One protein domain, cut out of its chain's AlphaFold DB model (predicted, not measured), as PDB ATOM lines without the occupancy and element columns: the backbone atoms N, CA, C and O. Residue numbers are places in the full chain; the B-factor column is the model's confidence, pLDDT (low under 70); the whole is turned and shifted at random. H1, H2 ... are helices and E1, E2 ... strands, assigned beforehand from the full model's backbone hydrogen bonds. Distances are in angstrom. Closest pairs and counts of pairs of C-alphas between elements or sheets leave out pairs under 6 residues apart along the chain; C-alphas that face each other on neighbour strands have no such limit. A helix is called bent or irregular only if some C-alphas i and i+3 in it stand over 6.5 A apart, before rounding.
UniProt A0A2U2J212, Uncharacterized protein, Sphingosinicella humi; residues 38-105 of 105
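This is residues 38 to 105 of the 105 residues of an uncharacterized protein of Sphingosinicella humi (UniProt A0A2U2J212). A long two-stranded hairpin, E1 and E2, has the short helix H1 packed on it, mostly on E2, while H2 follows directly on the end of E2, and two stretches stick out: residues 38 to 43, and residues 100 to 105, of which 100 to 103 belong to H2. The 68 printed residues hold H1, E1, E2, H2 in that order, a mixed class with an antiparallel sheet. The whole is loose, radius of gyration of the C-alphas 13.8 A, spanning 35 by 32 by 24 A.

E1, residues 78 to 85, is 20.5 A long; E2, residues 88 to 95, 22.6 A. H1, residues 53 to 62, begins at C-alpha 53 (-35.562, 53.124, -40.676); H2, residues 96 to 103, ends at C-alpha 103 (-59.625, 44.651, -33.657).

In the hairpin E1 and E2, N 81 and O 92 are 2.9 A apart, within hydrogen-bond range. The closest C-alphas of H1 and E2 are those of Ile 53 and Val 91, 6.6 A. H1 and H2 are apart. H1 is irregular, but only just: C-alphas 58 and 61 are 6.9 A apart. Every O i to N i+4 pair is within range in H2, 4 of 6 in H1.

The printed part has no cut. H1 to E1 is a long link. Residues 38 to 48 and 60 to 67 have pLDDT under 70.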
ATOM      1  N   ASP A  38     -38.438  63.542 -46.913       53.25
ATOM      2  CA  ASP A  38     -38.926  62.304 -47.508       53.25
ATOM      3  C   ASP A  38     -39.802  62.623 -48.734       53.25
ATOM      4  O   ASP A  38     -40.304  63.742 -48.887       53.25
ATOM      5  N   ARG A  39     -40.039  61.645 -49.615       49.09
ATOM      6  CA  ARG A  39     -40.762  61.829 -50.899       49.09
ATOM      7  C   ARG A  39     -42.201  62.367 -50.743       49.09
ATOM      8  O   ARG A  39     -42.841  62.714 -51.729       49.09
ATOM      9  N   GLN A  40     -42.691  62.426 -49.506       55.09
ATOM     10  CA  GLN A  40     -43.994  62.942 -49.080       55.09
ATOM     11  C   GLN A  40     -43.938  64.384 -48.531       55.09
ATOM     12  O   GLN A  40     -44.931  64.863 -47.990       55.09
ATOM     13  N   GLY A  41     -42.799  65.079 -48.623       43.31
ATOM     14  CA  GLY A  41     -42.646  66.455 -48.130       43.31
ATOM     15  C   GLY A  41     -42.570  66.578 -46.604       43.31
ATOM     16  O   GLY A  41     -42.533  67.686 -46.075       43.31
ATOM     17  N   ALA A  42     -42.530  65.456 -45.882       51.56
ATOM     18  CA  ALA A  42     -42.331  65.450 -44.443       51.56
ATOM     19  C   ALA A  42     -40.869  65.798 -44.129       51.56
ATOM     20  O   ALA A  42     -39.944  65.133 -44.603       51.56
ATOM     21  N   THR A  43     -40.663  66.846 -43.329       52.72
ATOM     22  CA  THR A  43     -39.344  67.152 -42.767       52.72
ATOM     23  C   THR A  43     -39.079  66.163 -41.641       52.72
ATOM     24  O   THR A  43     -39.677  66.252 -40.570       52.72
ATOM     25  N   THR A  44     -38.222  65.181 -41.899       56.41
ATOM     26  CA  THR A  44     -37.810  64.202 -40.895       56.41
ATOM     27  C   THR A  44     -36.612  64.764 -40.143       56.41
ATOM     28  O   THR A  44     -35.516  64.854 -40.691       56.41
ATOM     29  N   VAL A  45     -36.820  65.164 -38.887       58.59
ATOM     30  CA  VAL A  45     -35.717  65.537 -37.994       58.59
ATOM     31  C   VAL A  45     -35.030  64.247 -37.553       58.59
ATOM     32  O   VAL A  45     -35.535  63.511 -36.702       58.59
ATOM     33  N   HIS A  46     -33.900  63.935 -38.183       58.28
ATOM     34  CA  HIS A  46     -33.045  62.828 -37.780       58.28
ATOM     35  C   HIS A  46     -32.070  63.303 -36.711       58.28
ATOM     36  O   HIS A  46     -31.024  63.875 -37.001       58.28
ATOM     37  N   ARG A  47     -32.426  63.024 -35.459       67.19
ATOM     38  CA  ARG A  47     -31.491  63.056 -34.339       67.19
ATOM     39  C   ARG A  47     -30.358  62.052 -34.594       67.19
ATOM     40  O   ARG A  47     -30.626  60.919 -35.000       67.19
ATOM     41  N   SER A  48     -29.108  62.476 -34.408       69.81
ATOM     42  CA  SER A  48     -27.909  61.698 -34.769       69.81
ATOM     43  C   SER A  48     -27.758  60.393 -33.979       69.81
ATOM     44  O   SER A  48     -27.102  59.462 -34.437       69.81
ATOM     45  N   ASP A  49     -28.386  60.308 -32.808       81.75
ATOM     46  CA  ASP A  49     -28.461  59.125 -31.952       81.75
ATOM     47  C   ASP A  49     -29.561  58.127 -32.370       81.75
ATOM     48  O   ASP A  49     -29.576  56.987 -31.901       81.75
ATOM     49  N   CYS A  50     -30.456  58.500 -33.290       82.12
ATOM     50  CA  CYS A  50     -31.515  57.613 -33.756       82.12
ATOM     51  C   CYS A  50     -31.031  56.638 -34.839       82.12
ATOM     52  O   CYS A  50     -30.336  56.996 -35.792       82.12
ATOM     53  N   LEU A  51     -31.501  55.390 -34.770       81.06
ATOM     54  CA  LEU A  51     -31.332  54.439 -35.870       81.06
ATOM     55  C   LEU A  51     -32.216  54.841 -37.055       81.06
ATOM     56  O   LEU A  51     -33.413  55.061 -36.881       81.06
ATOM     57  N   SER A  52     -31.660  54.861 -38.270       81.25
ATOM     58  CA  SER A  52     -32.465  55.070 -39.479       81.25
ATOM     59  C   SER A  52     -33.433  53.907 -39.711       81.25
ATOM     60  O   SER A  52     -33.143  52.766 -39.342       81.25
ATOM     61  N   ILE A  53     -34.563  54.165 -40.379       81.19
ATOM     62  CA  ILE A  53     -35.562  53.124 -40.676       81.19
ATOM     63  C   ILE A  53     -34.939  51.972 -41.468       81.19
ATOM     64  O   ILE A  53     -35.202  50.813 -41.167       81.19
ATOM     65  N   GLN A  54     -34.041  52.258 -42.415       79.94
ATOM     66  CA  GLN A  54     -33.347  51.217 -43.179       79.94
ATOM     67  C   GLN A  54     -32.482  50.328 -42.274       79.94
ATOM     68  O   GLN A  54     -32.489  49.110 -42.439       79.94
ATOM     69  N   ARG A  55     -31.779  50.908 -41.285       78.44
ATOM     70  CA  ARG A  55     -31.017  50.124 -40.297       78.44
ATOM     71  C   ARG A  55     -31.935  49.317 -39.380       78.44
ATOM     72  O   ARG A  55     -31.585  48.194 -39.037       78.44
ATOM     73  N   GLN A  56     -33.092  49.859 -39.004       81.06
ATOM     74  CA  GLN A  56     -34.084  49.140 -38.198       81.06
ATOM     75  C   GLN A  56     -34.643  47.928 -38.957       81.06
ATOM     76  O   GLN A  56     -34.660  46.828 -38.415       81.06
ATOM     77  N   VAL A  57     -35.015  48.100 -40.230       80.19
ATOM     78  CA  VAL A  57     -35.509  47.011 -41.095       80.19
ATOM     79  C   VAL A  57     -34.439  45.934 -41.296       80.19
ATOM     80  O   VAL A  57     -34.737  44.749 -41.172       80.19
ATOM     81  N   ALA A  58     -33.192  46.337 -41.560       75.25
ATOM     82  CA  ALA A  58     -32.079  45.405 -41.741       75.25
ATOM     83  C   ALA A  58     -31.693  44.669 -40.442       75.25
ATOM     84  O   ALA A  58     -31.212  43.543 -40.497       75.25
ATOM     85  N   GLY A  59     -31.897  45.286 -39.272       71.50
ATOM     86  CA  GLY A  59     -31.612  44.695 -37.960       71.50
ATOM     87  C   GLY A  59     -32.705  43.766 -37.413       71.50
ATOM     88  O   GLY A  59     -32.492  43.129 -36.376       71.50
ATOM     89  N   GLU A  60     -33.857  43.661 -38.090       66.00
ATOM     90  CA  GLU A  60     -34.998  42.828 -37.669       66.00
ATOM     91  C   GLU A  60     -34.714  41.309 -37.793       66.00
ATOM     92  O   GLU A  60     -35.545  40.490 -37.389       66.00
ATOM     93  N   ASP A  61     -33.508  40.914 -38.231       52.84
ATOM     94  CA  ASP A  61     -32.964  39.542 -38.151       52.84
ATOM     95  C   ASP A  61     -33.147  38.910 -36.758       52.84
ATOM     96  O   ASP A  61     -33.297  37.697 -36.612       52.84
ATOM     97  N   ARG A  62     -33.172  39.734 -35.698       55.44
ATOM     98  CA  ARG A  62     -33.375  39.275 -34.310       55.44
ATOM     99  C   ARG A  62     -34.779  38.726 -34.051       55.44
ATOM    100  O   ARG A  62     -34.961  37.932 -33.131       55.44
ATOM    101  N   ARG A  63     -35.779  39.174 -34.815       63.06
ATOM    102  CA  ARG A  63     -37.188  38.758 -34.683       63.06
ATOM    103  C   ARG A  63     -37.586  37.715 -35.717       63.06
ATOM    104  O   ARG A  63     -38.487  36.919 -35.450       63.06
ATOM    105  N   TYR A  64     -36.911  37.712 -36.863       63.56
ATOM    106  CA  TYR A  64     -37.073  36.736 -37.931       63.56
ATOM    107  C   TYR A  64     -35.730  36.021 -38.158       63.56
ATOM    108  O   TYR A  64     -34.910  36.508 -38.932       63.56
ATOM    109  N   PRO A  65     -35.478  34.883 -37.479       63.28
ATOM    110  CA  PRO A  65     -34.174  34.232 -37.509       63.28
ATOM    111  C   PRO A  65     -33.757  33.898 -38.944       63.28
ATOM    112  O   PRO A  65     -34.481  33.196 -39.651       63.28
ATOM    113  N   GLY A  66     -32.594  34.399 -39.359       64.81
ATOM    114  CA  GLY A  66     -32.020  34.141 -40.682       64.81
ATOM    115  C   GLY A  66     -32.722  34.846 -41.848       64.81
ATOM    116  O   GLY A  66     -32.406  34.539 -42.994       64.81
ATOM    117  N   MET A  67     -33.658  35.765 -41.584       67.44
ATOM    118  CA  MET A  67     -34.381  36.504 -42.619       67.44
ATOM    119  C   MET A  67     -34.193  38.008 -42.460       67.44
ATOM    120  O   MET A  67     -34.798  38.645 -41.595       67.44
ATOM    121  N   ARG A  68     -33.448  38.570 -43.409       75.19
ATOM    122  CA  ARG A  68     -33.302  40.008 -43.577       75.19
ATOM    123  C   ARG A  68     -34.537  40.582 -44.232       75.19
ATOM    124  O   ARG A  68     -34.775  40.339 -45.412       75.19
ATOM    125  N   LEU A  69     -35.308  41.375 -43.496       75.94
ATOM    126  CA  LEU A  69     -36.574  41.913 -43.998       75.94
ATOM    127  C   LEU A  69     -36.396  42.814 -45.234       75.94
ATOM    128  O   LEU A  69     -37.300  42.912 -46.060       75.94
ATOM    129  N   ASP A  70     -35.224  43.437 -45.378       74.94
ATOM    130  CA  ASP A  70     -34.854  44.268 -46.525       74.94
ATOM    131  C   ASP A  70     -34.434  43.468 -47.772       74.94
ATOM    132  O   ASP A  70     -34.405  44.026 -48.867       74.94
ATOM    133  N   GLN A  71     -34.117  42.177 -47.628       77.19
ATOM    134  CA  GLN A  71     -33.636  41.319 -48.723       77.19
ATOM    135  C   GLN A  71     -34.605  40.186 -49.062       77.19
ATOM    136  O   GLN A  71     -34.780  39.837 -50.227       77.19
ATOM    137  N   GLN A  72     -35.236  39.616 -48.043       76.19
ATOM    138  CA  GLN A  72     -36.158  38.501 -48.139       76.19
ATOM    139  C   GLN A  72     -37.383  38.804 -47.268       76.19
ATOM    140  O   GLN A  72     -37.505  38.294 -46.150       76.19
ATOM    141  N   PRO A  73     -38.300  39.664 -47.752       72.56
ATOM    142  CA  PRO A  73     -39.544  39.900 -47.047       72.56
ATOM    143  C   PRO A  73     -40.324  38.580 -46.961       72.56
ATOM    144  O   PRO A  73     -40.352  37.805 -47.924       72.56
ATOM    145  N   PRO A  74     -40.958  38.279 -45.819       73.56
ATOM    146  CA  PRO A  74     -41.723  37.056 -45.677       73.56
ATOM    147  C   PRO A  74     -42.917  37.076 -46.639       73.56
ATOM    148  O   PRO A  74     -43.521  38.120 -46.867       73.56
ATOM    149  N   GLY A  75     -43.325  35.910 -47.147       76.56
ATOM    150  CA  GLY A  75     -44.478  35.778 -48.056       76.56
ATOM    151  C   GLY A  75     -45.851  36.058 -47.420       76.56
ATOM    152  O   GLY A  75     -46.875  35.758 -48.023       76.56
ATOM    153  N   ARG A  76     -45.883  36.595 -46.196       75.44
ATOM    154  CA  ARG A  76     -47.094  36.979 -45.457       75.44
ATOM    155  C   ARG A  76     -47.088  38.481 -45.207       75.44
ATOM    156  O   ARG A  76     -46.023  39.075 -45.044       75.44
ATOM    157  N   LEU A  77     -48.273  39.072 -45.108       73.00
ATOM    158  CA  LEU A  77     -48.412  40.504 -44.891       73.00
ATOM    159  C   LEU A  77     -47.922  40.902 -43.487       73.00
ATOM    160  O   LEU A  77     -48.213  40.250 -42.478       73.00
ATOM    161  N   LEU A  78     -47.150  41.987 -43.431       80.19
ATOM    162  CA  LEU A  78     -46.688  42.618 -42.200       80.19
ATOM    163  C   LEU A  78     -47.220  44.046 -42.141       80.19
ATOM    164  O   LEU A  78     -47.147  44.783 -43.123       80.19
ATOM    165  N   HIS A  79     -47.693  44.457 -40.969       80.88
ATOM    166  CA  HIS A  79     -47.993  45.859 -40.709       80.88
ATOM    167  C   HIS A  79     -46.758  46.539 -40.123       80.88
ATOM    168  O   HIS A  79     -46.250  46.120 -39.081       80.88
ATOM    169  N   ALA A  80     -46.292  47.594 -40.785       83.88
ATOM    170  CA  ALA A  80     -45.289  48.497 -40.243       83.88
ATOM    171  C   ALA A  80     -45.998  49.596 -39.448       83.88
ATOM    172  O   ALA A  80     -46.820  50.332 -39.995       83.88
ATOM    173  N   VAL A  81     -45.707  49.689 -38.153       83.31
ATOM    174  CA  VAL A  81     -46.227  50.752 -37.292       83.31
ATOM    175  C   VAL A  81     -45.103  51.728 -37.010       83.31
ATOM    176  O   VAL A  81     -44.141  51.385 -36.323       83.31
ATOM    177  N   ASP A  82     -45.248  52.930 -37.545       84.56
ATOM    178  CA  ASP A  82     -44.373  54.059 -37.269       84.56
ATOM    179  C   ASP A  82     -44.745  54.708 -35.931       84.56
ATOM    180  O   ASP A  82     -45.926  54.920 -35.635       84.56
ATOM    181  N   ARG A  83     -43.746  54.956 -35.088       83.38
ATOM    182  CA  ARG A  83     -43.910  55.501 -33.738       83.38
ATOM    183  C   ARG A  83     -42.766  56.441 -33.415       83.38
ATOM    184  O   ARG A  83     -41.638  56.232 -33.847       83.38
ATOM    185  N   GLN A  84     -43.038  57.420 -32.566       84.25
ATOM    186  CA  GLN A  84     -42.002  58.242 -31.961       84.25
ATOM    187  C   GLN A  84     -41.733  57.737 -30.539       84.25
ATOM    188  O   GLN A  84     -42.641  57.713 -29.711       84.25
ATOM    189  N   VAL A  85     -40.505  57.293 -30.275       81.62
ATOM    190  CA  VAL A  85     -40.044  56.778 -28.977       81.62
ATOM    191  C   VAL A  85     -38.819  57.587 -28.576       81.62
ATOM    192  O   VAL A  85     -37.870  57.663 -29.348       81.62
ATOM    193  N   ASP A  86     -38.867  58.253 -27.422       84.69
ATOM    194  CA  ASP A  86     -37.782  59.108 -26.907       84.69
ATOM    195  C   ASP A  86     -37.295  60.185 -27.901       84.69
ATOM    196  O   ASP A  86     -36.142  60.609 -27.920       84.69
ATOM    197  N   GLY A  87     -38.207  60.655 -28.757       81.62
ATOM    198  CA  GLY A  87     -37.913  61.612 -29.825       81.62
ATOM    199  C   GLY A  87     -37.357  60.986 -31.110       81.62
ATOM    200  O   GLY A  87     -37.282  61.687 -32.116       81.62
ATOM    201  N   CYS A  88     -37.061  59.684 -31.122       82.56
ATOM    202  CA  CYS A  88     -36.644  58.937 -32.304       82.56
ATOM    203  C   CYS A  88     -37.822  58.295 -33.036       82.56
ATOM    204  O   CYS A  88     -38.695  57.660 -32.439       82.56
ATOM    205  N   ARG A  89     -37.813  58.392 -34.367       83.19
ATOM    206  CA  ARG A  89     -38.754  57.671 -35.228       83.19
ATOM    207  C   ARG A  89     -38.348  56.200 -35.314       83.19
ATOM    208  O   ARG A  89     -37.228  55.874 -35.706       83.19
ATOM    209  N   THR A  90     -39.254  55.314 -34.928       83.56
ATOM    210  CA  THR A  90     -39.031  53.871 -34.849       83.56
ATOM    211  C   THR A  90     -40.164  53.135 -35.542       83.56
ATOM    212  O   THR A  90     -41.335  53.389 -35.271       83.56
ATOM    213  N   VAL A  91     -39.823  52.174 -36.394       84.62
ATOM    214  CA  VAL A  91     -40.786  51.291 -37.049       84.62
ATOM    215  C   VAL A  91     -40.786  49.940 -36.347       84.62
ATOM    216  O   VAL A  91     -39.752  49.308 -36.157       84.62
ATOM    217  N   THR A  92     -41.973  49.485 -35.953       83.50
ATOM    218  CA  THR A  92     -42.182  48.141 -35.405       83.50
ATOM    219  C   THR A  92     -43.017  47.316 -36.370       83.50
ATOM    220  O   THR A  92     -44.100  47.741 -36.770       83.50
ATOM    221  N   PHE A  93     -42.556  46.108 -36.688       82.56
ATOM    222  CA  PHE A  93     -43.306  45.176 -37.523       82.56
ATOM    223  C   PHE A  93     -44.230  44.301 -36.681       82.56
ATOM    224  O   PHE A  93     -43.835  43.731 -35.660       82.56
ATOM    225  N   VAL A  94     -45.481  44.184 -37.118       84.06
ATOM    226  CA  VAL A  94     -46.510  43.389 -36.452       84.06
ATOM    227  C   VAL A  94     -47.115  42.416 -37.455       84.06
ATOM    228  O   VAL A  94     -47.514  42.805 -38.551       84.06
ATOM    229  N   ALA A  95     -47.198  41.142 -37.071       82.56
ATOM    230  CA  ALA A  95     -47.891  40.137 -37.865       82.56
ATOM    231  C   ALA A  95     -49.388  40.466 -37.964       82.56
ATOM    232  O   ALA A  95     -50.013  40.816 -36.959       82.56
ATOM    233  N   GLU A  96     -49.961  40.297 -39.153       82.88
ATOM    234  CA  GLU A  96     -51.380  40.541 -39.442       82.88
ATOM    235  C   GLU A  96     -52.324  39.871 -38.434       82.88
ATOM    236  O   GLU A  96     -53.218  40.514 -37.892       82.88
ATOM    237  N   GLU A  97     -52.047  38.622 -38.054       83.81
ATOM    238  CA  GLU A  97     -52.855  37.873 -37.084       83.81
ATOM    239  C   GLU A  97     -52.948  38.550 -35.704       83.81
ATOM    240  O   GLU A  97     -53.945  38.420 -34.989       83.81
ATOM    241  N   ARG A  98     -51.908  39.292 -35.302       81.94
ATOM    242  CA  ARG A  98     -51.925  40.062 -34.051       81.94
ATOM    243  C   ARG A  98     -52.798  41.306 -34.187       81.94
ATOM    244  O   ARG A  98     -53.505  41.651 -33.244       81.94
ATOM    245  N   VAL A  99     -52.757  41.956 -35.349       84.81
ATOM    246  CA  VAL A  99     -53.598  43.122 -35.649       84.81
ATOM    247  C   VAL A  99     -55.066  42.708 -35.716       84.81
ATOM    248  O   VAL A  99     -55.899  43.347 -35.076       84.81
ATOM    249  N   ARG A 100     -55.378  41.599 -36.392       86.06
ATOM    250  CA  ARG A 100     -56.733  41.037 -36.467       86.06
ATOM    251  C   ARG A 100     -57.319  40.795 -35.074       86.06
ATOM    252  O   ARG A 100     -58.345  41.376 -34.741       86.06
ATOM    253  N   ARG A 101     -56.589  40.079 -34.210       88.62
ATOM    254  CA  ARG A 101     -56.996  39.840 -32.810       88.62
ATOM    255  C   ARG A 101     -57.180  41.112 -31.983       88.62
ATOM    256  O   ARG A 101     -57.973  41.107 -31.049       88.62
ATOM    257  N   SER A 102     -56.440  42.181 -32.280       87.56
ATOM    258  CA  SER A 102     -56.593  43.457 -31.567       87.56
ATOM    259  C   SER A 102     -57.835  44.250 -31.976       87.56
ATOM    260  O   SER A 102     -58.268  45.093 -31.206       87.56
ATOM    261  N   ARG A 103     -58.403  43.990 -33.162       86.81
ATOM    262  CA  ARG A 103     -59.625  44.651 -33.657       86.81
ATOM    263  C   ARG A 103     -60.913  43.960 -33.210       86.81
ATOM    264  O   ARG A 103     -61.973  44.560 -33.277       86.81
ATOM    265  N   GLU A 104     -60.816  42.696 -32.814       89.56
ATOM    266  CA  GLU A 104     -61.941  41.874 -32.346       89.56
ATOM    267  C   GLU A 104     -62.218  42.042 -30.837       89.56
ATOM    268  O   GLU A 104     -63.127  41.406 -30.309       89.56
ATOM    269  N   ARG A 105     -61.425  42.866 -30.140       72.88
ATOM    270  CA  ARG A 105     -61.587  43.221 -28.723       72.88
ATOM    271  C   ARG A 105     -62.099  44.643 -28.593       72.88
ATOM    272  O   ARG A 105     -62.881  44.867 -27.648       72.88
TER     273      ARG A 105